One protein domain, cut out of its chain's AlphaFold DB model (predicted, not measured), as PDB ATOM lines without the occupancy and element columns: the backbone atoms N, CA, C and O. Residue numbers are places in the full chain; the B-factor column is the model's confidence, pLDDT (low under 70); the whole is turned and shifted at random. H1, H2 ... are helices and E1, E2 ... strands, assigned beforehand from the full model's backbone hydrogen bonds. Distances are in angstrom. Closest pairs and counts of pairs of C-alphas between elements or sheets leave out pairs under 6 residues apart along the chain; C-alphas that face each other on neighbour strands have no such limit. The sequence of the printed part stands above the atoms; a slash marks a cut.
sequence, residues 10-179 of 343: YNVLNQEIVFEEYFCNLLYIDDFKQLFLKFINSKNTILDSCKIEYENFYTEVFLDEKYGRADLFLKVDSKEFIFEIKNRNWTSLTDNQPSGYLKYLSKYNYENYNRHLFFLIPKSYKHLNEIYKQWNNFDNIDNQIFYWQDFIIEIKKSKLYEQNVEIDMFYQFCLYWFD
ATOM      1  N   TYR A  10     110.246  19.369   8.563       54.94
ATOM      2  CA  TYR A  10     109.815  18.789   9.845       54.94
ATOM      3  C   TYR A  10     109.388  19.850  10.871       54.94
ATOM      4  O   TYR A  10     108.287  19.796  11.407       54.94
ATOM      5  N   ASN A  11     110.229  20.867  11.070       50.78
ATOM      6  CA  ASN A  11     109.953  21.973  11.996       50.78
ATOM      7  C   ASN A  11     108.880  22.951  11.479       50.78
ATOM      8  O   ASN A  11     108.596  23.943  12.142       50.78
ATOM      9  N   VAL A  12     108.385  22.736  10.258       58.38
ATOM     10  CA  VAL A  12     107.473  23.641   9.551       58.38
ATOM     11  C   VAL A  12     106.076  23.025   9.505       58.38
ATOM     12  O   VAL A  12     105.115  23.665   9.902       58.38
ATOM     13  N   LEU A  13     105.970  21.759   9.093       64.44
ATOM     14  CA  LEU A  13     104.708  21.024   8.953       64.44
ATOM     15  C   LEU A  13     104.215  20.386  10.259       64.44
ATOM     16  O   LEU A  13     103.127  19.818  10.291       64.44
ATOM     17  N   ASN A  14     104.986  20.460  11.346       65.38
ATOM     18  CA  ASN A  14     104.479  20.080  12.663       65.38
ATOM     19  C   ASN A  14     103.404  21.058  13.175       65.38
ATOM     20  O   ASN A  14     102.621  20.689  14.052       65.38
ATOM     21  N   GLN A  15     103.343  22.280  12.638       69.25
ATOM     22  CA  GLN A  15     102.290  23.255  12.918       69.25
ATOM     23  C   GLN A  15     101.058  22.944  12.063       69.25
ATOM     24  O   GLN A  15     101.168  22.833  10.846       69.25
ATOM     25  N   GLU A  16      99.898  22.815  12.709       78.56
ATOM     26  CA  GLU A  16      98.620  22.402  12.100       78.56
ATOM     27  C   GLU A  16      98.243  23.276  10.884       78.56
ATOM     28  O   GLU A  16      98.203  22.769   9.767       78.56
ATOM     29  N   ILE A  17      98.197  24.603  11.051       78.25
ATOM     30  CA  ILE A  17      97.890  25.558   9.964       78.25
ATOM     31  C   ILE A  17      98.862  25.440   8.780       78.25
ATOM     32  O   ILE A  17      98.482  25.507   7.613       78.25
ATOM     33  N   VAL A  18     100.154  25.260   9.058       75.81
ATOM     34  CA  VAL A  18     101.164  25.166   7.993       75.81
ATOM     35  C   VAL A  18     101.041  23.838   7.245       75.81
ATOM     36  O   VAL A  18     101.258  23.785   6.034       75.81
ATOM     37  N   PHE A  19     100.679  22.769   7.954       85.19
ATOM     38  CA  PHE A  19     100.375  21.475   7.359       85.19
ATOM     39  C   PHE A  19      99.150  21.545   6.440       85.19
ATOM     40  O   PHE A  19      99.210  21.022   5.328       85.19
ATOM     41  N   GLU A  20      98.082  22.216   6.867       89.50
ATOM     42  CA  GLU A  20      96.857  22.427   6.081       89.50
ATOM     43  C   GLU A  20      97.127  23.210   4.798       89.50
ATOM     44  O   GLU A  20      96.772  22.758   3.709       89.50
ATOM     45  N   GLU A  21      97.815  24.346   4.916       84.12
ATOM     46  CA  GLU A  21      98.220  25.181   3.785       84.12
ATOM     47  C   GLU A  21      99.081  24.397   2.796       84.12
ATOM     48  O   GLU A  21      98.841  24.406   1.587       84.12
ATOM     49  N   TYR A  22     100.082  23.670   3.295       87.19
ATOM     50  CA  TYR A  22     100.935  22.856   2.440       87.19
ATOM     51  C   TYR A  22     100.135  21.754   1.739       87.19
ATOM     52  O   TYR A  22     100.280  21.571   0.531       87.19
ATOM     53  N   PHE A  23      99.262  21.050   2.464       93.00
ATOM     54  CA  PHE A  23      98.396  20.022   1.896       93.00
ATOM     55  C   PHE A  23      97.469  20.583   0.812       93.00
ATOM     56  O   PHE A  23      97.384  20.003  -0.270       93.00
ATOM     57  N   CYS A  24      96.832  21.730   1.062       93.12
ATOM     58  CA  CYS A  24      95.984  22.398   0.081       93.12
ATOM     59  C   CYS A  24      96.776  22.775  -1.173       93.12
ATOM     60  O   CYS A  24      96.347  22.474  -2.281       93.12
ATOM     61  N   ASN A  25      97.977  23.338  -1.024       89.88
ATOM     62  CA  ASN A  25      98.827  23.700  -2.160       89.88
ATOM     63  C   ASN A  25      99.197  22.501  -3.048       89.88
ATOM     64  O   ASN A  25      99.311  22.651  -4.264       89.88
ATOM     65  N   LEU A  26      99.321  21.292  -2.491       93.88
ATOM     66  CA  LEU A  26      99.542  20.085  -3.296       93.88
ATOM     67  C   LEU A  26      98.333  19.717  -4.169       93.88
ATOM     68  O   LEU A  26      98.516  19.053  -5.187       93.88
ATOM     69  N   LEU A  27      97.119  20.162  -3.827       96.31
ATOM     70  CA  LEU A  27      95.919  19.963  -4.653       96.31
ATOM     71  C   LEU A  27      95.974  20.747  -5.976       96.31
ATOM     72  O   LEU A  27      95.150  20.506  -6.857       96.31
ATOM     73  N   TYR A  28      96.947  21.646  -6.155       94.62
ATOM     74  CA  TYR A  28      97.243  22.242  -7.460       94.62
ATOM     75  C   TYR A  28      97.808  21.206  -8.450       94.62
ATOM     76  O   TYR A  28      97.623  21.322  -9.662       94.62
ATOM     77  N   ILE A  29      98.483  20.164  -7.951       95.81
ATOM     78  CA  ILE A  29      99.021  19.082  -8.777       95.81
ATOM     79  C   ILE A  29      97.876  18.119  -9.104       95.81
ATOM     80  O   ILE A  29      97.394  17.402  -8.225       95.81
ATOM     81  N   ASP A  30      97.442  18.089 -10.368       95.25
ATOM     82  CA  ASP A  30      96.203  17.399 -10.761       95.25
ATOM     83  C   ASP A  30      96.188  15.916 -10.364       95.25
ATOM     84  O   ASP A  30      95.221  15.467  -9.759       95.25
ATOM     85  N   ASP A  31      97.282  15.177 -10.568       96.38
ATOM     86  CA  ASP A  31      97.354  13.765 -10.167       96.38
ATOM     87  C   ASP A  31      97.172  13.566  -8.650       96.38
ATOM     88  O   ASP A  31      96.509  12.619  -8.213       96.38
ATOM     89  N   PHE A  32      97.717  14.471  -7.827       97.38
ATOM     90  CA  PHE A  32      97.556  14.430  -6.372       97.38
ATOM     91  C   PHE A  32      96.127  14.785  -5.959       97.38
ATOM     92  O   PHE A  32      95.527  14.094  -5.134       97.38
ATOM     93  N   LYS A  33      95.543  15.811  -6.585       97.06
ATOM     94  CA  LYS A  33      94.137  16.188  -6.402       97.06
ATOM     95  C   LYS A  33      93.200  15.040  -6.773       97.06
ATOM     96  O   LYS A  33      92.320  14.698  -5.988       97.06
ATOM     97  N   GLN A  34      93.390  14.404  -7.929       96.50
ATOM     98  CA  GLN A  34      92.573  13.265  -8.357       96.50
ATOM     99  C   GLN A  34      92.726  12.078  -7.400       96.50
ATOM    100  O   GLN A  34      91.734  11.419  -7.075       96.50
ATOM    101  N   LEU A  35      93.937  11.827  -6.891       97.00
ATOM    102  CA  LEU A  35      94.167  10.818  -5.859       97.00
ATOM    103  C   LEU A  35      93.388  11.137  -4.574       97.00
ATOM    104  O   LEU A  35      92.719  10.253  -4.035       97.00
ATOM    105  N   PHE A  36      93.436  12.385  -4.105       97.19
ATOM    106  CA  PHE A  36      92.698  12.840  -2.928       97.19
ATOM    107  C   PHE A  36      91.180  12.717  -3.113       97.19
ATOM    108  O   PHE A  36      90.500  12.113  -2.287       97.19
ATOM    109  N   LEU A  37      90.642  13.198  -4.234       95.81
ATOM    110  CA  LEU A  37      89.213  13.106  -4.545       95.81
ATOM    111  C   LEU A  37      88.736  11.654  -4.638       95.81
ATOM    112  O   LEU A  37      87.676  11.310  -4.114       95.81
ATOM    113  N   LYS A  38      89.538  10.773  -5.248       95.44
ATOM    114  CA  LYS A  38      89.271   9.332  -5.280       95.44
ATOM    115  C   LYS A  38      89.284   8.722  -3.877       95.44
ATOM    116  O   LYS A  38      88.445   7.873  -3.582       95.44
ATOM    117  N   PHE A  39      90.216   9.142  -3.024       95.12
ATOM    118  CA  PHE A  39      90.288   8.695  -1.637       95.12
ATOM    119  C   PHE A  39      89.040   9.105  -0.845       95.12
ATOM    120  O   PHE A  39      88.442   8.247  -0.197       95.12
ATOM    121  N   ILE A  40      88.575  10.350  -0.968       94.06
ATOM    122  CA  ILE A  40      87.324  10.793  -0.332       94.06
ATOM    123  C   ILE A  40      86.119  10.007  -0.872       94.06
ATOM    124  O   ILE A  40      85.319   9.474  -0.105       94.06
ATOM    125  N   ASN A  41      86.044   9.816  -2.191       91.94
ATOM    126  CA  ASN A  41      84.974   9.040  -2.821       91.94
ATOM    127  C   ASN A  41      84.991   7.537  -2.501       91.94
ATOM    128  O   ASN A  41      84.026   6.841  -2.811       91.94
ATOM    129  N   SER A  42      86.061   7.014  -1.894       89.25
ATOM    130  CA  SER A  42      86.174   5.583  -1.580       89.25
ATOM    131  C   SER A  42      85.122   5.098  -0.581       89.25
ATOM    132  O   SER A  42      84.777   3.916  -0.592       89.25
ATOM    133  N   LYS A  43      84.608   5.996   0.269       84.31
ATOM    134  CA  LYS A  43      83.557   5.679   1.242       84.31
ATOM    135  C   LYS A  43      82.159   5.899   0.687       84.31
ATOM    136  O   LYS A  43      81.284   5.103   0.993       84.31
ATOM    137  N   ASN A  44      81.971   6.934  -0.131       75.12
ATOM    138  CA  ASN A  44      80.719   7.250  -0.814       75.12
ATOM    139  C   ASN A  44      81.015   8.133  -2.039       75.12
ATOM    140  O   ASN A  44      81.752   9.112  -1.921       75.12
ATOM    141  N   THR A  45      80.420   7.834  -3.197       76.44
ATOM    142  CA  THR A  45      80.609   8.600  -4.447       76.44
ATOM    143  C   THR A  45      79.872   9.940  -4.391       76.44
ATOM    144  O   THR A  45      78.770  10.085  -4.920       76.44
ATOM    145  N   ILE A  46      80.465  10.916  -3.713       79.44
ATOM    146  CA  ILE A  46      79.835  12.208  -3.418       79.44
ATOM    147  C   ILE A  46      80.401  13.322  -4.307       79.44
ATOM    148  O   ILE A  46      79.667  14.228  -4.716       79.44
ATOM    149  N   LEU A  47      81.701  13.264  -4.601       84.81
ATOM    150  CA  LEU A  47      82.438  14.277  -5.346       84.81
ATOM    151  C   LEU A  47      82.530  13.891  -6.826       84.81
ATOM    152  O   LEU A  47      83.019  12.818  -7.171       84.81
ATOM    153  N   ASP A  48      82.101  14.780  -7.717       85.81
ATOM    154  CA  ASP A  48      82.308  14.631  -9.161       85.81
ATOM    155  C   ASP A  48      83.686  15.201  -9.519       85.81
ATOM    156  O   ASP A  48      83.829  16.402  -9.748       85.81
ATOM    157  N   SER A  49      84.723  14.355  -9.502       84.12
ATOM    158  CA  SER A  49      86.118  14.809  -9.611       84.12
ATOM    159  C   SER A  49      86.450  15.499 -10.937       84.12
ATOM    160  O   SER A  49      87.403  16.273 -10.995       84.12
ATOM    161  N   CYS A  50      85.642  15.278 -11.978       85.69
ATOM    162  CA  CYS A  50      85.772  15.936 -13.278       85.69
ATOM    163  C   CYS A  50      85.375  17.421 -13.253       85.69
ATOM    164  O   CYS A  50      85.720  18.148 -14.178       85.69
ATOM    165  N   LYS A  51      84.631  17.867 -12.233       88.88
ATOM    166  CA  LYS A  51      84.179  19.261 -12.074       88.88
ATOM    167  C   LYS A  51      84.968  20.040 -11.028       88.88
ATOM    168  O   LYS A  51      84.635  21.187 -10.759       88.88
ATOM    169  N   ILE A  52      85.945  19.396 -10.394       93.12
ATOM    170  CA  ILE A  52      86.687  19.970  -9.277       93.12
ATOM    171  C   ILE A  52      88.038  20.467  -9.778       93.12
ATOM    172  O   ILE A  52      88.940  19.693 -10.123       93.12
ATOM    173  N   GLU A  53      88.171  21.781  -9.783       94.62
ATOM    174  CA  GLU A  53      89.399  22.510 -10.057       94.62
ATOM    175  C   GLU A  53      90.076  22.911  -8.738       94.62
ATOM    176  O   GLU A  53      89.482  22.823  -7.659       94.62
ATOM    177  N   TYR A  54      91.351  23.293  -8.801       94.94
ATOM    178  CA  TYR A  54      92.108  23.659  -7.600       94.94
ATOM    179  C   TYR A  54      91.497  24.889  -6.911       94.94
ATOM    180  O   TYR A  54      91.392  24.940  -5.693       94.94
ATOM    181  N   GLU A  55      90.981  25.825  -7.702       95.00
ATOM    182  CA  GLU A  55      90.336  27.076  -7.304       95.00
ATOM    183  C   GLU A  55      89.023  26.866  -6.527       95.00
ATOM    184  O   GLU A  55      88.440  27.812  -5.987       95.00
ATOM    185  N   ASN A  56      88.523  25.629  -6.477       95.31
ATOM    186  CA  ASN A  56      87.391  25.262  -5.636       95.31
ATOM    187  C   ASN A  56      87.802  24.952  -4.190       95.31
ATOM    188  O   ASN A  56      86.917  24.872  -3.335       95.31
ATOM    189  N   PHE A  57      89.098  24.772  -3.920       96.19
ATOM    190  CA  PHE A  57      89.641  24.550  -2.586       96.19
ATOM    191  C   PHE A  57      90.100  25.858  -1.947       96.19
ATOM    192  O   PHE A  57      90.739  26.701  -2.571       96.19
ATOM    193  N   TYR A  58      89.785  25.992  -0.667       94.06
ATOM    194  CA  TYR A  58      90.133  27.130   0.165       94.06
ATOM    195  C   TYR A  58      90.607  26.612   1.513       94.06
ATOM    196  O   TYR A  58      90.050  25.646   2.028       94.06
ATOM    197  N   THR A  59      91.590  27.267   2.105       93.50
ATOM    198  CA  THR A  59      92.060  26.982   3.461       93.50
ATOM    199  C   THR A  59      91.570  28.038   4.431       93.50
ATOM    200  O   THR A  59      91.320  29.184   4.048       93.50
ATOM    201  N   GLU A  60      91.421  27.647   5.695       90.50
ATOM    202  CA  GLU A  60      91.219  28.567   6.816       90.50
ATOM    203  C   GLU A  60      90.012  29.518   6.622       90.50
ATOM    204  O   GLU A  60      90.050  30.716   6.929       90.50
ATOM    205  N   VAL A  61      88.900  28.982   6.105       90.94
ATOM    206  CA  VAL A  61      87.697  29.750   5.741       90.94
ATOM    207  C   VAL A  61      86.801  29.979   6.950       90.94
ATOM    208  O   VAL A  61      86.252  29.036   7.516       90.94
ATOM    209  N   PHE A  62      86.565  31.240   7.317       90.62
ATOM    210  CA  PHE A  62      85.585  31.590   8.350       90.62
ATOM    211  C   PHE A  62      84.155  31.283   7.892       90.62
ATOM    212  O   PHE A  62      83.640  31.880   6.943       90.62
ATOM    213  N   LEU A  63      83.484  30.382   8.607       86.06
ATOM    214  CA  LEU A  63      82.122  29.941   8.326       86.06
ATOM    215  C   LEU A  63      81.111  30.837   9.047       86.06
ATOM    216  O   LEU A  63      80.383  30.350   9.896       86.06
ATOM    217  N   ASP A  64      81.057  32.142   8.749       81.31
ATOM    218  CA  ASP A  64      80.385  33.146   9.610       81.31
ATOM    219  C   ASP A  64      81.089  33.234  10.993       81.31
ATOM    220  O   ASP A  64      81.526  32.231  11.560       81.31
ATOM    221  N   GLU A  65      81.237  34.432  11.569       72.56
ATOM    222  CA  GLU A  65      82.110  34.678  12.745       72.56
ATOM    223  C   GLU A  65      81.773  33.804  13.973       72.56
ATOM    224  O   GLU A  65      82.581  33.636  14.882       72.56
ATOM    225  N   LYS A  66      80.573  33.219  13.995       82.94
ATOM    226  CA  LYS A  66      80.022  32.407  15.086       82.94
ATOM    227  C   LYS A  66      80.172  30.890  14.944       82.94
ATOM    228  O   LYS A  66      79.882  30.204  15.920       82.94
ATOM    229  N   TYR A  67      80.513  30.344  13.771       87.06
ATOM    230  CA  TYR A  67      80.544  28.879  13.579       87.06
ATOM    231  C   TYR A  67      81.949  28.297  13.429       87.06
ATOM    232  O   TYR A  67      82.088  27.084  13.293       87.06
ATOM    233  N   GLY A  68      82.975  29.141  13.523       88.69
ATOM    234  CA  GLY A  68      84.373  28.736  13.463       88.69
ATOM    235  C   GLY A  68      84.984  28.919  12.078       88.69
ATOM    236  O   GLY A  68      84.461  29.649  11.233       88.69
ATOM    237  N   ARG A  69      86.129  28.273  11.874       91.25
ATOM    238  CA  ARG A  69      86.948  28.391  10.673       91.25
ATOM    239  C   ARG A  69      87.281  26.993  10.177       91.25
ATOM    240  O   ARG A  69      87.801  26.214  10.955       91.25
ATOM    241  N   ALA A  70      86.924  26.685   8.937       92.31
ATOM    242  CA  ALA A  70      87.227  25.402   8.318       92.31
ATOM    243  C   ALA A  70      88.686  25.361   7.862       92.31
ATOM    244  O   ALA A  70      89.098  26.253   7.119       92.31
ATOM    245  N   ASP A  71      89.405  24.304   8.230       94.56
ATOM    246  CA  ASP A  71      90.814  24.110   7.865       94.56
ATOM    247  C   ASP A  71      90.973  23.967   6.346       94.56
ATOM    248  O   ASP A  71      91.779  24.652   5.718       94.56
ATOM    249  N   LEU A  72      90.126  23.135   5.728       96.00
ATOM    250  CA  LEU A  72      89.974  23.038   4.280       96.00
ATOM    251  C   LEU A  72      88.486  23.067   3.905       96.00
ATOM    252  O   LEU A  72      87.631  22.421   4.510       96.00
ATOM    253  N   PHE A  73      88.168  23.817   2.863       94.31
ATOM    254  CA  PHE A  73      86.818  24.025   2.377       94.31
ATOM    255  C   PHE A  73      86.776  23.819   0.868       94.31
ATOM    256  O   PHE A  73      87.545  24.430   0.129       94.31
ATOM    257  N   LEU A  74      85.868  22.966   0.405       93.88
ATOM    258  CA  LEU A  74      85.622  22.754  -1.017       93.88
ATOM    259  C   LEU A  74      84.244  23.304  -1.369       93.88
ATOM    260  O   LEU A  74      83.234  22.900  -0.785       93.88
ATOM    261  N   LYS A  75      84.204  24.189  -2.364       89.94
ATOM    262  CA  LYS A  75      82.963  24.755  -2.889       89.94
ATOM    263  C   LYS A  75      82.840  24.506  -4.380       89.94
ATOM    264  O   LYS A  75      83.621  25.028  -5.169       89.94
ATOM    265  N   VAL A  76      81.818  23.744  -4.755       88.12
ATOM    266  CA  VAL A  76      81.526  23.394  -6.151       88.12
ATOM    267  C   VAL A  76      80.045  23.631  -6.386       88.12
ATOM    268  O   VAL A  76      79.203  23.021  -5.725       88.12
ATOM    269  N   ASP A  77      79.721  24.529  -7.313       83.75
ATOM    270  CA  ASP A  77      78.357  25.005  -7.544       83.75
ATOM    271  C   ASP A  77      77.689  25.475  -6.231       83.75
ATOM    272  O   ASP A  77      78.148  26.414  -5.577       83.75
ATOM    273  N   SER A  78      76.600  24.816  -5.825       78.50
ATOM    274  CA  SER A  78      75.867  25.068  -4.581       78.50
ATOM    275  C   SER A  78      76.227  24.105  -3.445       78.50
ATOM    276  O   SER A  78      75.512  24.071  -2.445       78.50
ATOM    277  N   LYS A  79      77.262  23.272  -3.606       83.94
ATOM    278  CA  LYS A  79      77.676  22.273  -2.616       83.94
ATOM    279  C   LYS A  79      78.881  22.769  -1.833       83.94
ATOM    280  O   LYS A  79      79.820  23.316  -2.413       83.94
ATOM    281  N   GLU A  80      78.847  22.542  -0.527       86.75
ATOM    282  CA  GLU A  80      79.893  22.956   0.400       86.75
ATOM    283  C   GLU A  80      80.342  21.746   1.221       86.75
ATOM    284  O   GLU A  80      79.527  21.029   1.805       86.75
ATOM    285  N   PHE A  81      81.650  21.512   1.238       92.00
ATOM    286  CA  PHE A  81      82.277  20.424   1.974       92.00
ATOM    287  C   PHE A  81      83.285  21.028   2.937       92.00
ATOM    288  O   PHE A  81      84.209  21.729   2.517       92.00
ATOM    289  N   ILE A  82      83.093  20.759   4.223       94.00
ATOM    290  CA  ILE A  82      84.008  21.189   5.275       94.00
ATOM    291  C   ILE A  82      84.916  20.015   5.604       94.00
ATOM    292  O   ILE A  82      84.431  18.915   5.867       94.00
ATOM    293  N   PHE A  83      86.218  20.263   5.612       95.44
ATOM    294  CA  PHE A  83      87.235  19.331   6.060       95.44
ATOM    295  C   PHE A  83      87.919  19.924   7.291       95.44
ATOM    296  O   PHE A  83      88.546  20.976   7.213       95.44
ATOM    297  N   GLU A  84      87.789  19.234   8.416       95.81
ATOM    298  CA  GLU A  84      88.571  19.481   9.623       95.81
ATOM    299  C   GLU A  84      89.790  18.550   9.604       95.81
ATOM    300  O   GLU A  84      89.649  17.327   9.489       95.81
ATOM    301  N   ILE A  85      90.988  19.112   9.685       94.88
ATOM    302  CA  ILE A  85      92.269  18.431   9.566       94.88
ATOM    303  C   ILE A  85      92.954  18.445  10.926       94.88
ATOM    304  O   ILE A  85      93.324  19.486  11.440       94.88
ATOM    305  N   LYS A  86      93.229  17.261  11.479       91.62
ATOM    306  CA  LYS A  86      94.144  17.124  12.617       91.62
ATOM    307  C   LYS A  86      95.410  16.435  12.167       91.62
ATOM    308  O   LYS A  86      95.358  15.343  11.596       91.62
ATOM    309  N   ASN A  87      96.557  17.045  12.448       84.06
ATOM    310  CA  ASN A  87      97.854  16.419  12.211       84.06
ATOM    311  C   ASN A  87      98.434  15.770  13.481       84.06
ATOM    312  O   ASN A  87      99.442  15.088  13.387       84.06
ATOM    313  N   ARG A  88      97.814  15.893  14.660       79.75
ATOM    314  CA  ARG A  88      98.270  15.234  15.902       79.75
ATOM    315  C   ARG A  88      97.162  14.391  16.529       79.75
ATOM    316  O   ARG A  88      95.979  14.639  16.323       79.75
ATOM    317  N   ASN A  89      97.548  13.398  17.331       73.56
ATOM    318  CA  ASN A  89      96.603  12.526  18.045       73.56
ATOM    319  C   ASN A  89      95.820  13.253  19.151       73.56
ATOM    320  O   ASN A  89      94.725  12.818  19.504       73.56
ATOM    321  N   TRP A  90      96.407  14.327  19.684       67.56
ATOM    322  CA  TRP A  90      96.005  14.992  20.925       67.56
ATOM    323  C   TRP A  90      95.593  16.453  20.733       67.56
ATOM    324  O   TRP A  90      95.361  17.146  21.719       67.56
ATOM    325  N   THR A  91      95.524  16.950  19.490       77.12
ATOM    326  CA  THR A  91      94.960  18.286  19.273       77.12
ATOM    327  C   THR A  91      93.515  18.263  19.761       77.12
ATOM    328  O   THR A  91      92.708  17.478  19.266       77.12
ATOM    329  N   SER A  92      93.198  19.097  20.749       79.19
ATOM    330  CA  SER A  92      91.838  19.215  21.260       79.19
ATOM    331  C   SER A  92      90.914  19.819  20.206       79.19
ATOM    332  O   SER A  92      91.325  20.639  19.384       79.19
ATOM    333  N   LEU A  93      89.641  19.444  20.260       83.56
ATOM    334  CA  LEU A  93      88.608  20.130  19.500       83.56
ATOM    335  C   LEU A  93      88.394  21.523  20.100       83.56
ATOM    336  O   LEU A  93      88.310  21.669  21.320       83.56
ATOM    337  N   THR A  94      88.288  22.549  19.259       81.75
ATOM    338  CA  THR A  94      87.809  23.857  19.725       81.75
ATOM    339  C   THR A  94      86.312  23.795  20.042       81.75
ATOM    340  O   THR A  94      85.611  22.896  19.581       81.75
ATOM    341  N   ASP A  95      85.773  24.778  20.769       76.94
ATOM    342  CA  ASP A  95      84.335  24.826  21.107       76.94
ATOM    343  C   ASP A  95      83.413  24.748  19.867       76.94
ATOM    344  O   ASP A  95      82.278  24.256  19.923       76.94
ATOM    345  N   ASN A  96      83.917  25.208  18.718       80.50
ATOM    346  CA  ASN A  96      83.211  25.184  17.441       80.50
ATOM    347  C   ASN A  96      83.388  23.868  16.665       80.50
ATOM    348  O   ASN A  96      82.671  23.641  15.690       80.50
ATOM    349  N   GLN A  97      84.261  22.966  17.106       83.44
ATOM    350  CA  GLN A  97      84.553  21.696  16.451       83.44
ATOM    351  C   GLN A  97      83.915  20.526  17.219       83.44
ATOM    352  O   GLN A  97      84.180  20.332  18.400       83.44
ATOM    353  N   PRO A  98      83.053  19.705  16.591       86.25
ATOM    354  CA  PRO A  98      82.378  19.914  15.306       86.25
ATOM    355  C   PRO A  98      81.115  20.799  15.408       86.25
ATOM    356  O   PRO A  98      80.447  21.039  14.402       86.25
ATOM    357  N   SER A  99      80.714  21.230  16.613       86.19
ATOM    358  CA  SER A  99      79.352  21.731  16.874       86.19
ATOM    359  C   SER A  99      78.969  22.995  16.086       86.19
ATOM    360  O   SER A  99      77.818  23.140  15.664       86.19
ATOM    361  N   GLY A 100      79.921  23.899  15.863       88.69
ATOM    362  CA  GLY A 100      79.765  25.104  15.057       88.69
ATOM    363  C   GLY A 100      79.527  24.758  13.592       88.69
ATOM    364  O   GLY A 100      78.534  25.204  13.015       88.69
ATOM    365  N   TYR A 101      80.352  23.881  13.021       91.06
ATOM    366  CA  TYR A 101      80.230  23.451  11.624       91.06
ATOM    367  C   TYR A 101      78.906  22.748  11.347       91.06
ATOM    368  O   TYR A 101      78.235  23.043  10.360       91.06
ATOM    369  N   LEU A 102      78.485  21.863  12.254       89.31
ATOM    370  CA  LEU A 102      77.196  21.181  12.150       89.31
ATOM    371  C   LEU A 102      76.042  22.194  12.134       89.31
ATOM    372  O   LEU A 102      75.140  22.104  11.298       89.31
ATOM    373  N   LYS A 103      76.094  23.220  12.998       89.06
ATOM    374  CA  LYS A 103      75.104  24.309  13.003       89.06
ATOM    375  C   LYS A 103      75.134  25.116  11.704       89.06
ATOM    376  O   LYS A 103      74.060  25.391  11.166       89.06
ATOM    377  N   TYR A 104      76.316  25.457  11.184       88.94
ATOM    378  CA  TYR A 104      76.473  26.147   9.898       88.94
ATOM    379  C   TYR A 104      75.810  25.358   8.763       88.94
ATOM    380  O   TYR A 104      74.920  25.877   8.088       88.94
ATOM    381  N   LEU A 105      76.160  24.077   8.622       87.44
ATOM    382  CA  LEU A 105      75.619  23.203   7.582       87.44
ATOM    383  C   LEU A 105      74.104  23.004   7.731       87.44
ATOM    384  O   LEU A 105      73.383  22.963   6.737       87.44
ATOM    385  N   SER A 106      73.589  22.932   8.962       83.88
ATOM    386  CA  SER A 106      72.151  22.750   9.211       83.88
ATOM    387  C   SER A 106      71.281  23.969   8.866       83.88
ATOM    388  O   SER A 106      70.068  23.824   8.714       83.88
ATOM    389  N   LYS A 107      71.875  25.164   8.720       78.94
ATOM    390  CA  LYS A 107      71.163  26.437   8.495       78.94
ATOM    391  C   LYS A 107      70.388  26.475   7.174       78.94
ATOM    392  O   LYS A 107      69.364  27.152   7.083       78.94
ATOM    393  N   TYR A 108      70.870  25.780   6.147       67.62
ATOM    394  CA  TYR A 108      70.372  25.913   4.779       67.62
ATOM    395  C   TYR A 108      69.489  24.730   4.387       67.62
ATOM    396  O   TYR A 108      69.982  23.706   3.920       67.62
ATOM    397  N   ASN A 109      68.168  24.856   4.565       58.34
ATOM    398  CA  ASN A 109      67.185  23.792   4.303       58.34
ATOM    399  C   ASN A 109      66.794  23.634   2.824       58.34
ATOM    400  O   ASN A 109      65.613  23.605   2.487       58.34
ATOM    401  N   TYR A 110      67.789  23.560   1.939       59.81
ATOM    402  CA  TYR A 110      67.580  23.323   0.513       59.81
ATOM    403  C   TYR A 110      67.843  21.855   0.173       59.81
ATOM    404  O   TYR A 110      68.898  21.329   0.514       59.81
ATOM    405  N   GLU A 111      66.920  21.223  -0.554       56.94
ATOM    406  CA  GLU A 111      66.998  19.812  -0.978       56.94
ATOM    407  C   GLU A 111      68.263  19.471  -1.797       56.94
ATOM    408  O   GLU A 111      68.649  18.310  -1.864       56.94
ATOM    409  N   ASN A 112      68.945  20.473  -2.371       54.59
ATOM    410  CA  ASN A 112      70.158  20.308  -3.190       54.59
ATOM    411  C   ASN A 112      71.459  20.749  -2.496       54.59
ATOM    412  O   ASN A 112      72.525  20.746  -3.120       54.59
ATOM    413  N   TYR A 113      71.391  21.184  -1.236       64.00
ATOM    414  CA  TYR A 113      72.570  21.609  -0.490       64.00
ATOM    415  C   TYR A 113      73.156  20.392   0.228       64.00
ATOM    416  O   TYR A 113      72.712  19.998   1.303       64.00
ATOM    417  N   ASN A 114      74.123  19.758  -0.429       64.19
ATOM    418  CA  ASN A 114      74.870  18.629   0.107       64.19
ATOM    419  C   ASN A 114      75.709  19.102   1.306       64.19
ATOM    420  O   ASN A 114      76.625  19.902   1.134       64.19
ATOM    421  N   ARG A 115      75.367  18.624   2.509       78.50
ATOM    422  CA  ARG A 115      75.979  19.016   3.786       78.50
ATOM    423  C   ARG A 115      76.978  17.957   4.218       78.50
ATOM    424  O   ARG A 115      76.580  16.953   4.810       78.50
ATOM    425  N   HIS A 116      78.250  18.180   3.926       87.62
ATOM    426  CA  HIS A 116      79.294  17.219   4.250       87.62
ATOM    427  C   HIS A 116      80.286  17.808   5.238       87.62
ATOM    428  O   HIS A 116      80.845  18.883   5.005       87.62
ATOM    429  N   LEU A 117      80.507  17.074   6.322       92.50
ATOM    430  CA  LEU A 117      81.556  17.365   7.284       92.50
ATOM    431  C   LEU A 117      82.505  16.175   7.331       92.50
ATOM    432  O   LEU A 117      82.141  15.065   7.722       92.50
ATOM    433  N   PHE A 118      83.735  16.422   6.923       95.06
ATOM    434  CA  PHE A 118      84.781  15.428   6.863       95.06
ATOM    435  C   PHE A 118      85.856  15.741   7.890       95.06
ATOM    436  O   PHE A 118      86.249  16.887   8.062       95.06
ATOM    437  N   PHE A 119      86.338  14.707   8.563       96.12
ATOM    438  CA  PHE A 119      87.504  14.792   9.431       96.12
ATOM    439  C   PHE A 119      88.653  14.029   8.786       96.12
ATOM    440  O   PHE A 119      88.495  12.848   8.485       96.12
ATOM    441  N   LEU A 120      89.798  14.677   8.588       95.56
ATOM    442  CA  LEU A 120      91.061  14.038   8.229       95.56
ATOM    443  C   LEU A 120      91.965  14.005   9.453       95.56
ATOM    444  O   LEU A 120      92.578  15.004   9.818       95.56
ATOM    445  N   ILE A 121      92.036  12.845  10.094       93.25
ATOM    446  CA  ILE A 121      92.702  12.688  11.391       93.25
ATOM    447  C   ILE A 121      93.649  11.486  11.407       93.25
ATOM    448  O   ILE A 121      93.567  10.603  10.552       93.25
ATOM    449  N   PRO A 122      94.562  11.386  12.382       87.25
ATOM    450  CA  PRO A 122      95.297  10.149  12.613       87.25
ATOM    451  C   PRO A 122      94.360   9.024  13.084       87.25
ATOM    452  O   PRO A 122      93.403   9.274  13.816       87.25
ATOM    453  N   LYS A 123      94.666   7.761  12.761       82.00
ATOM    454  CA  LYS A 123      93.929   6.590  13.296       82.00
ATOM    455  C   LYS A 123      93.884   6.537  14.824       82.00
ATOM    456  O   LYS A 123      92.925   6.034  15.395       82.00
ATOM    457  N   SER A 124      94.921   7.051  15.469       75.44
ATOM    458  CA  SER A 124      95.087   7.121  16.921       75.44
ATOM    459  C   SER A 124      94.508   8.395  17.549       75.44
ATOM    460  O   SER A 124      94.812   8.674  18.706       75.44
ATOM    461  N   TYR A 125      93.706   9.178  16.819       84.44
ATOM    462  CA  TYR A 125      93.120  10.419  17.325       84.44
ATOM    463  C   TYR A 125      92.210  10.182  18.535       84.44
ATOM    464  O   TYR A 125      91.293   9.359  18.500       84.44
ATOM    465  N   LYS A 126      92.455  10.921  19.618       79.50
ATOM    466  CA  LYS A 126      91.938  10.578  20.952       79.50
ATOM    467  C   LYS A 126      90.548  11.140  21.227       79.50
ATOM    468  O   LYS A 126      89.765  10.516  21.939       79.50
ATOM    469  N   HIS A 127      90.184  12.235  20.565       85.25
ATOM    470  CA  HIS A 127      88.877  12.884  20.716       85.25
ATOM    471  C   HIS A 127      87.807  12.336  19.752       85.25
ATOM    472  O   HIS A 127      86.763  12.952  19.540       85.25
ATOM    473  N   LEU A 128      88.024  11.147  19.176       88.06
ATOM    474  CA  LEU A 128      87.101  10.509  18.233       88.06
ATOM    475  C   LEU A 128      85.686  10.326  18.813       88.06
ATOM    476  O   LEU A 128      84.682  10.593  18.153       88.06
ATOM    477  N   ASN A 129      85.600   9.914  20.080       86.25
ATOM    478  CA  ASN A 129      84.322   9.722  20.770       86.25
ATOM    479  C   ASN A 129      83.550  11.036  20.960       86.25
ATOM    480  O   ASN A 129      82.320  11.026  20.979       86.25
ATOM    481  N   GLU A 130      84.249  12.161  21.116       89.56
ATOM    482  CA  GLU A 130      83.624  13.481  21.245       89.56
ATOM    483  C   GLU A 130      83.001  13.924  19.920       89.56
ATOM    484  O   GLU A 130      81.860  14.390  19.913       89.56
ATOM    485  N   ILE A 131      83.691  13.671  18.800       91.19
ATOM    486  CA  ILE A 131      83.166  13.899  17.448       91.19
ATOM    487  C   ILE A 131      81.852  13.126  17.254       91.19
ATOM    488  O   ILE A 131      80.818  13.727  16.956       91.19
ATOM    489  N   TYR A 132      81.861  11.810  17.500       90.38
ATOM    490  CA  TYR A 132      80.672  10.968  17.318       90.38
ATOM    491  C   TYR A 132      79.489  11.393  18.196       90.38
ATOM    492  O   TYR A 132      78.351  11.418  17.727       90.38
ATOM    493  N   LYS A 133      79.738  11.765  19.460       88.75
ATOM    494  CA  LYS A 133      78.684  12.251  20.365       88.75
ATOM    495  C   LYS A 133      77.972  13.483  19.812       88.75
ATOM    496  O   LYS A 133      76.762  13.601  19.975       88.75
ATOM    497  N   GLN A 134      78.710  14.393  19.182       87.19
ATOM    498  CA  GLN A 134      78.144  15.619  18.625       87.19
ATOM    499  C   GLN A 134      77.392  15.361  17.313       87.19
ATOM    500  O   GLN A 134      76.332  15.948  17.103       87.19
ATOM    501  N   TRP A 135      77.890  14.459  16.461       88.88
ATOM    502  CA  TRP A 135      77.234  14.078  15.202       88.88
ATOM    503  C   TRP A 135      75.848  13.478  15.393       88.88
ATOM    504  O   TRP A 135      74.944  13.799  14.628       88.88
ATOM    505  N   ASN A 136      75.653  12.687  16.451       82.44
ATOM    506  CA  ASN A 136      74.359  12.076  16.775       82.44
ATOM    507  C   ASN A 136      73.229  13.094  17.018       82.44
ATOM    508  O   ASN A 136      72.070  12.704  17.093       82.44
ATOM    509  N   ASN A 137      73.544  14.386  17.154       82.31
ATOM    510  CA  ASN A 137      72.544  15.444  17.288       82.31
ATOM    511  C   ASN A 137      72.081  16.020  15.931       82.31
ATOM    512  O   ASN A 137      71.261  16.939  15.921       82.31
ATOM    513  N   PHE A 138      72.617  15.542  14.797       81.00
ATOM    514  CA  PHE A 138      72.386  16.104  13.462       81.00
ATOM    515  C   PHE A 138      72.204  15.013  12.388       81.00
ATOM    516  O   PHE A 138      73.158  14.605  11.731       81.00
ATOM    517  N   ASP A 139      70.955  14.614  12.131       71.69
ATOM    518  CA  ASP A 139      70.628  13.472  11.252       71.69
ATOM    519  C   ASP A 139      70.780  13.734   9.736       71.69
ATOM    520  O   ASP A 139      70.786  12.801   8.939       71.69
ATOM    521  N   ASN A 140      70.902  14.999   9.315       78.25
ATOM    522  CA  ASN A 140      70.862  15.410   7.898       78.25
ATOM    523  C   ASN A 140      72.221  15.887   7.353       78.25
ATOM    524  O   ASN A 140      72.266  16.652   6.386       78.25
ATOM    525  N   ILE A 141      73.318  15.523   8.015       83.19
ATOM    526  CA  ILE A 141      74.682  15.877   7.610       83.19
ATOM    527  C   ILE A 141      75.438  14.575   7.371       83.19
ATOM    528  O   ILE A 141      75.472  13.702   8.237       83.19
ATOM    529  N   ASP A 142      76.040  14.443   6.194       85.25
ATOM    530  CA  ASP A 142      76.864  13.286   5.863       85.25
ATOM    531  C   ASP A 142      78.261  13.502   6.445       85.25
ATOM    532  O   ASP A 142      79.101  14.231   5.907       85.25
ATOM    533  N   ASN A 143      78.444  12.912   7.622       89.50
ATOM    534  CA  ASN A 143      79.654  13.008   8.412       89.50
ATOM    535  C   ASN A 143      80.568  11.819   8.115       89.50
ATOM    536  O   ASN A 143      80.149  10.665   8.244       89.50
ATOM    537  N   GLN A 144      81.831  12.073   7.771       92.38
ATOM    538  CA  GLN A 144      82.792  10.996   7.521       92.38
ATOM    539  C   GLN A 144      84.155  11.284   8.131       92.38
ATOM    540  O   GLN A 144      84.608  12.420   8.212       92.38
ATOM    541  N   ILE A 145      84.822  10.212   8.550       94.44
ATOM    542  CA  ILE A 145      86.189  10.255   9.067       94.44
ATOM    543  C   ILE A 145      87.095   9.565   8.069       94.44
ATOM    544  O   ILE A 145      86.848   8.419   7.694       94.44
ATOM    545  N   PHE A 146      88.157  10.241   7.678       95.19
ATOM    546  CA  PHE A 146      89.235   9.734   6.857       95.19
ATOM    547  C   PHE A 146      90.525   9.763   7.665       95.19
ATOM    548  O   PHE A 146      90.741  10.654   8.486       95.19
ATOM    549  N   TYR A 147      91.381   8.771   7.430       92.12
ATOM    550  CA  TYR A 147      92.627   8.653   8.167       92.12
ATOM    551  C   TYR A 147      93.833   8.987   7.304       92.12
ATOM    552  O   TYR A 147      93.963   8.459   6.195       92.12
ATOM    553  N   TRP A 148      94.764   9.778   7.844       92.00
ATOM    554  CA  TRP A 148      96.026  10.089   7.166       92.00
ATOM    555  C   TRP A 148      96.790   8.825   6.777       92.00
ATOM    556  O   TRP A 148      97.260   8.713   5.649       92.00
ATOM    557  N   GLN A 149      96.833   7.825   7.660       85.56
ATOM    558  CA  GLN A 149      97.477   6.536   7.391       85.56
ATOM    559  C   GLN A 149      96.901   5.822   6.162       85.56
ATOM    560  O   GLN A 149      97.647   5.176   5.430       85.56
ATOM    561  N   ASP A 150      95.596   5.945   5.907       87.94
ATOM    562  CA  ASP A 150      94.982   5.341   4.722       87.94
ATOM    563  C   ASP A 150      95.327   6.134   3.457       87.94
ATOM    564  O   ASP A 150      95.669   5.544   2.433       87.94
ATOM    565  N   PHE A 151      95.344   7.466   3.534       93.94
ATOM    566  CA  PHE A 151      95.732   8.302   2.398       93.94
ATOM    567  C   PHE A 151      97.210   8.122   2.006       93.94
ATOM    568  O   PHE A 151      97.539   8.035   0.825       93.94
ATOM    569  N   ILE A 152      98.104   7.956   2.986       88.00
ATOM    570  CA  ILE A 152      99.528   7.639   2.772       88.00
ATOM    571  C   ILE A 152      99.695   6.327   1.992       88.00
ATOM    572  O   ILE A 152     100.565   6.225   1.122       88.00
ATOM    573  N   ILE A 153      98.862   5.317   2.271       84.56
ATOM    574  CA  ILE A 153      98.859   4.055   1.518       84.56
ATOM    575  C   ILE A 153      98.475   4.308   0.055       84.56
ATOM    576  O   ILE A 153      99.100   3.734  -0.841       84.56
ATOM    577  N   GLU A 154      97.495   5.174  -0.205       91.38
ATOM    578  CA  GLU A 154      97.093   5.536  -1.567       91.38
ATOM    579  C   GLU A 154      98.188   6.327  -2.305       91.38
ATOM    580  O   GLU A 154      98.509   5.989  -3.449       91.38
ATOM    581  N   ILE A 155      98.866   7.275  -1.639       90.19
ATOM    582  CA  ILE A 155     100.044   7.969  -2.197       90.19
ATOM    583  C   ILE A 155     101.122   6.951  -2.573       90.19
ATOM    584  O   ILE A 155     101.631   6.965  -3.697       90.19
ATOM    585  N   LYS A 156     101.414   5.992  -1.688       85.69
ATOM    586  CA  LYS A 156     102.396   4.940  -1.963       85.69
ATOM    587  C   LYS A 156     102.023   4.094  -3.183       85.69
ATOM    588  O   LYS A 156     102.878   3.831  -4.025       85.69
ATOM    589  N   LYS A 157     100.765   3.649  -3.281       86.31
ATOM    590  CA  LYS A 157     100.274   2.835  -4.408       86.31
ATOM    591  C   LYS A 157     100.363   3.585  -5.736       86.31
ATOM    592  O   LYS A 157     100.695   2.974  -6.747       86.31
ATOM    593  N   SER A 158     100.078   4.887  -5.720       92.62
ATOM    594  CA  SER A 158     100.129   5.743  -6.909       92.62
ATOM    595  C   SER A 158     101.552   6.002  -7.419       92.62
ATOM    596  O   SER A 158     101.727   6.280  -8.601       92.62
ATOM    597  N   LYS A 159     102.561   5.900  -6.540       91.50
ATOM    598  CA  LYS A 159     103.962   6.279  -6.794       91.50
ATOM    599  C   LYS A 159     104.174   7.748  -7.189       91.50
ATOM    600  O   LYS A 159     105.243   8.087  -7.688       91.50
ATOM    601  N   LEU A 160     103.214   8.639  -6.923       90.31
ATOM    602  CA  LEU A 160     103.348  10.070  -7.245       90.31
ATOM    603  C   LEU A 160     104.535  10.737  -6.534       90.31
ATOM    604  O   LEU A 160     105.171  11.625  -7.096       90.31
ATOM    605  N   TYR A 161     104.891  10.253  -5.340       88.00
ATOM    606  CA  TYR A 161     106.076  10.704  -4.606       88.00
ATOM    607  C   TYR A 161     107.393  10.448  -5.367       88.00
ATOM    608  O   TYR A 161     108.377  11.133  -5.137       88.00
ATOM    609  N   GLU A 162     107.449   9.498  -6.307       89.94
ATOM    610  CA  GLU A 162     108.661   9.251  -7.111       89.94
ATOM    611  C   GLU A 162     108.819  10.270  -8.251       89.94
ATOM    612  O   GLU A 162     109.882  10.352  -8.867       89.94
ATOM    613  N   GLN A 163     107.759  11.021  -8.560       90.50
ATOM    614  CA  GLN A 163     107.650  11.846  -9.766       90.50
ATOM    615  C   GLN A 163     107.638  13.347  -9.467       90.50
ATOM    616  O   GLN A 163     107.980  14.144 -10.340       90.50
ATOM    617  N   ASN A 164     107.261  13.740  -8.251       88.25
ATOM    618  CA  ASN A 164     107.150  15.135  -7.847       88.25
ATOM    619  C   ASN A 164     107.787  15.351  -6.466       88.25
ATOM    620  O   ASN A 164     107.482  14.640  -5.508       88.25
ATOM    621  N   VAL A 165     108.681  16.341  -6.374       86.19
ATOM    622  CA  VAL A 165     109.483  16.588  -5.168       86.19
ATOM    623  C   VAL A 165     108.638  17.139  -4.022       86.19
ATOM    624  O   VAL A 165     108.858  16.768  -2.874       86.19
ATOM    625  N   GLU A 166     107.641  17.972  -4.310       84.31
ATOM    626  CA  GLU A 166     106.749  18.542  -3.302       84.31
ATOM    627  C   GLU A 166     105.872  17.456  -2.649       84.31
ATOM    628  O   GLU A 166     105.708  17.439  -1.422       84.31
ATOM    629  N   ILE A 167     105.379  16.507  -3.453       89.56
ATOM    630  CA  ILE A 167     104.635  15.324  -3.000       89.56
ATOM    631  C   ILE A 167     105.552  14.366  -2.239       89.56
ATOM    632  O   ILE A 167     105.127  13.833  -1.216       89.56
ATOM    633  N   ASP A 168     106.796  14.147  -2.682       85.44
ATOM    634  CA  ASP A 168     107.756  13.343  -1.913       85.44
ATOM    635  C   ASP A 168     107.979  13.940  -0.529       85.44
ATOM    636  O   ASP A 168     107.854  13.249   0.477       85.44
ATOM    637  N   MET A 169     108.218  15.247  -0.453       80.50
ATOM    638  CA  MET A 169     108.426  15.928   0.820       80.50
ATOM    639  C   MET A 169     107.219  15.784   1.757       80.50
ATOM    640  O   MET A 169     107.409  15.495   2.942       80.50
ATOM    641  N   PHE A 170     105.994  15.915   1.232       87.75
ATOM    642  CA  PHE A 170     104.770  15.631   1.986       87.75
ATOM    643  C   PHE A 170     104.726  14.185   2.470       87.75
ATOM    644  O   PHE A 170     104.517  13.915   3.647       87.75
ATOM    645  N   TYR A 171     104.953  13.247   1.555       86.44
ATOM    646  CA  TYR A 171     104.869  11.820   1.808       86.44
ATOM    647  C   TYR A 171     105.882  11.371   2.863       86.44
ATOM    648  O   TYR A 171     105.510  10.654   3.791       86.44
ATOM    649  N   GLN A 172     107.132  11.837   2.787       79.25
ATOM    650  CA  GLN A 172     108.157  11.560   3.794       79.25
ATOM    651  C   GLN A 172     107.784  12.144   5.159       79.25
ATOM    652  O   GLN A 172     107.993  11.480   6.176       79.25
ATOM    653  N   PHE A 173     107.216  13.357   5.198       78.75
ATOM    654  CA  PHE A 173     106.697  13.926   6.441       78.75
ATOM    655  C   PHE A 173     105.577  13.052   7.005       78.75
ATOM    656  O   PHE A 173     105.665  12.619   8.146       78.75
ATOM    657  N   CYS A 174     104.567  12.722   6.204       81.44
ATOM    658  CA  CYS A 174     103.433  11.918   6.636       81.44
ATOM    659  C   CYS A 174     103.840  10.510   7.090       81.44
ATOM    660  O   CYS A 174     103.317  10.022   8.088       81.44
ATOM    661  N   LEU A 175     104.787   9.863   6.405       73.69
ATOM    662  CA  LEU A 175     105.357   8.588   6.844       73.69
ATOM    663  C   LEU A 175     106.036   8.721   8.204       73.69
ATOM    664  O   LEU A 175     105.808   7.903   9.087       73.69
ATOM    665  N   TYR A 176     106.861   9.753   8.372       67.19
ATOM    666  CA  TYR A 176     107.523  10.014   9.642       67.19
ATOM    667  C   TYR A 176     106.513  10.311  10.763       67.19
ATOM    668  O   TYR A 176     106.709   9.877  11.892       67.19
ATOM    669  N   TRP A 177     105.457  11.058  10.447       72.50
ATOM    670  CA  TRP A 177     104.570  11.679  11.424       72.50
ATOM    671  C   TRP A 177     103.354  10.816  11.799       72.50
ATOM    672  O   TRP A 177     102.924  10.827  12.949       72.50
ATOM    673  N   PHE A 178     102.803  10.041  10.860       72.69
ATOM    674  CA  PHE A 178     101.571   9.260  11.057       72.69
ATOM    675  C   PHE A 178     101.762   7.743  10.961       72.69
ATOM    676  O   PHE A 178     100.940   6.996  11.499       72.69
ATOM    677  N   ASP A 179     102.788   7.277  10.245       61.78
ATOM    678  CA  ASP A 179     103.029   5.856   9.986       61.78
ATOM    679  C   ASP A 179     104.115   5.310  10.922       61.78
ATOM    680  O   ASP A 179     105.209   4.919  10.509       61.78
TER     681      ASP A 179
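Overview. This is residues 10 to 179 of the 343 residues of an uncharacterized protein of hydrothermal vent metagenome (UniProt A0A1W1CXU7). A strongly twisted five-stranded sheet has H4 and H5 over one face and H2 over the other, with H6 and H7 forming a helical hairpin beyond one end of the sheet. H3 touches H6 and grazes the sheet, while little H1 sits far out by H2 and H7. The printed part has 170 residues, with named elements in the order H1 H2 H3 E1 E2 E3 H4 E4 H5 E5 H6 H7. The mixed sheet runs E1 E2 E3 E4 E5, and the class is mixed, helices and strands. The whole is compact, with a radius of gyration of the C-alphas of 15.5 A and spans of 45 by 36 by 27 A.

Along the chain. H1, residues 10 to 13, begins with C-alpha 10 at (109.815, 18.789, 9.845). H2 is residues 16 to 26, 15.6 A long, and H3 residues 30 to 41, 16.1 A. E1 is residues 57 to 62; E2, residues 69 to 76, bends by 77 degrees at residue 72. E3 is residues 79 to 85, 19.4 A, H4 residues 99 to 106, and E4 residues 115 to 121, 19.4 A. H5 is residues 128 to 135, E5 residues 142 to 147, and H6 residues 148 to 158. H7, residues 165 to 178, is 19.5 A long and ends with C-alpha 178 at (101.571, 9.260, 11.057).

Arrangement. H1 and H2 touch only at the corner, at the C-alphas of Leu 13 and Phe 19, 4.6 A apart. The sheet has three layers, helices on both faces: H2 at a height of 8.4 A, H4 at 9.0 A and H5 at 10.4 A on the opposite face. E1 E2 E3 form a meander, each strand the antiparallel neighbour of the one before, with N 58 and O 73 at 2.8 A and N 74 and O 81 at 3.0 A. E3, H4, E4 and E4, H5, E5 are strand-helix-strand units, a helix between parallel neighbour strands, with right-handed crossovers; N 84 and O 118 are at 2.8 A, N 146 and O 119 at 2.7 A. H3 touches H6 with residues 35 to 39 alone, closest at the C-alphas of Phe 39 and Phe 151, 6.8 A. H6 and H7, a helical hairpin, touch at the C-alphas of Gln 149 and Phe 178, 6.1 A. In H2 to H7 every O i to N i+4 pair is within hydrogen-bond range; H1 is too short for one.

Size, cuts and confidence. The C-alphas farthest apart, of Asn 109 and Glu 162, are 45.4 A apart. The printed part has no cut. The links H3 to E1 and E3 to H4 are long. Confidence is low at residues 10 to 15, 90, 108 to 114, 176 and 179.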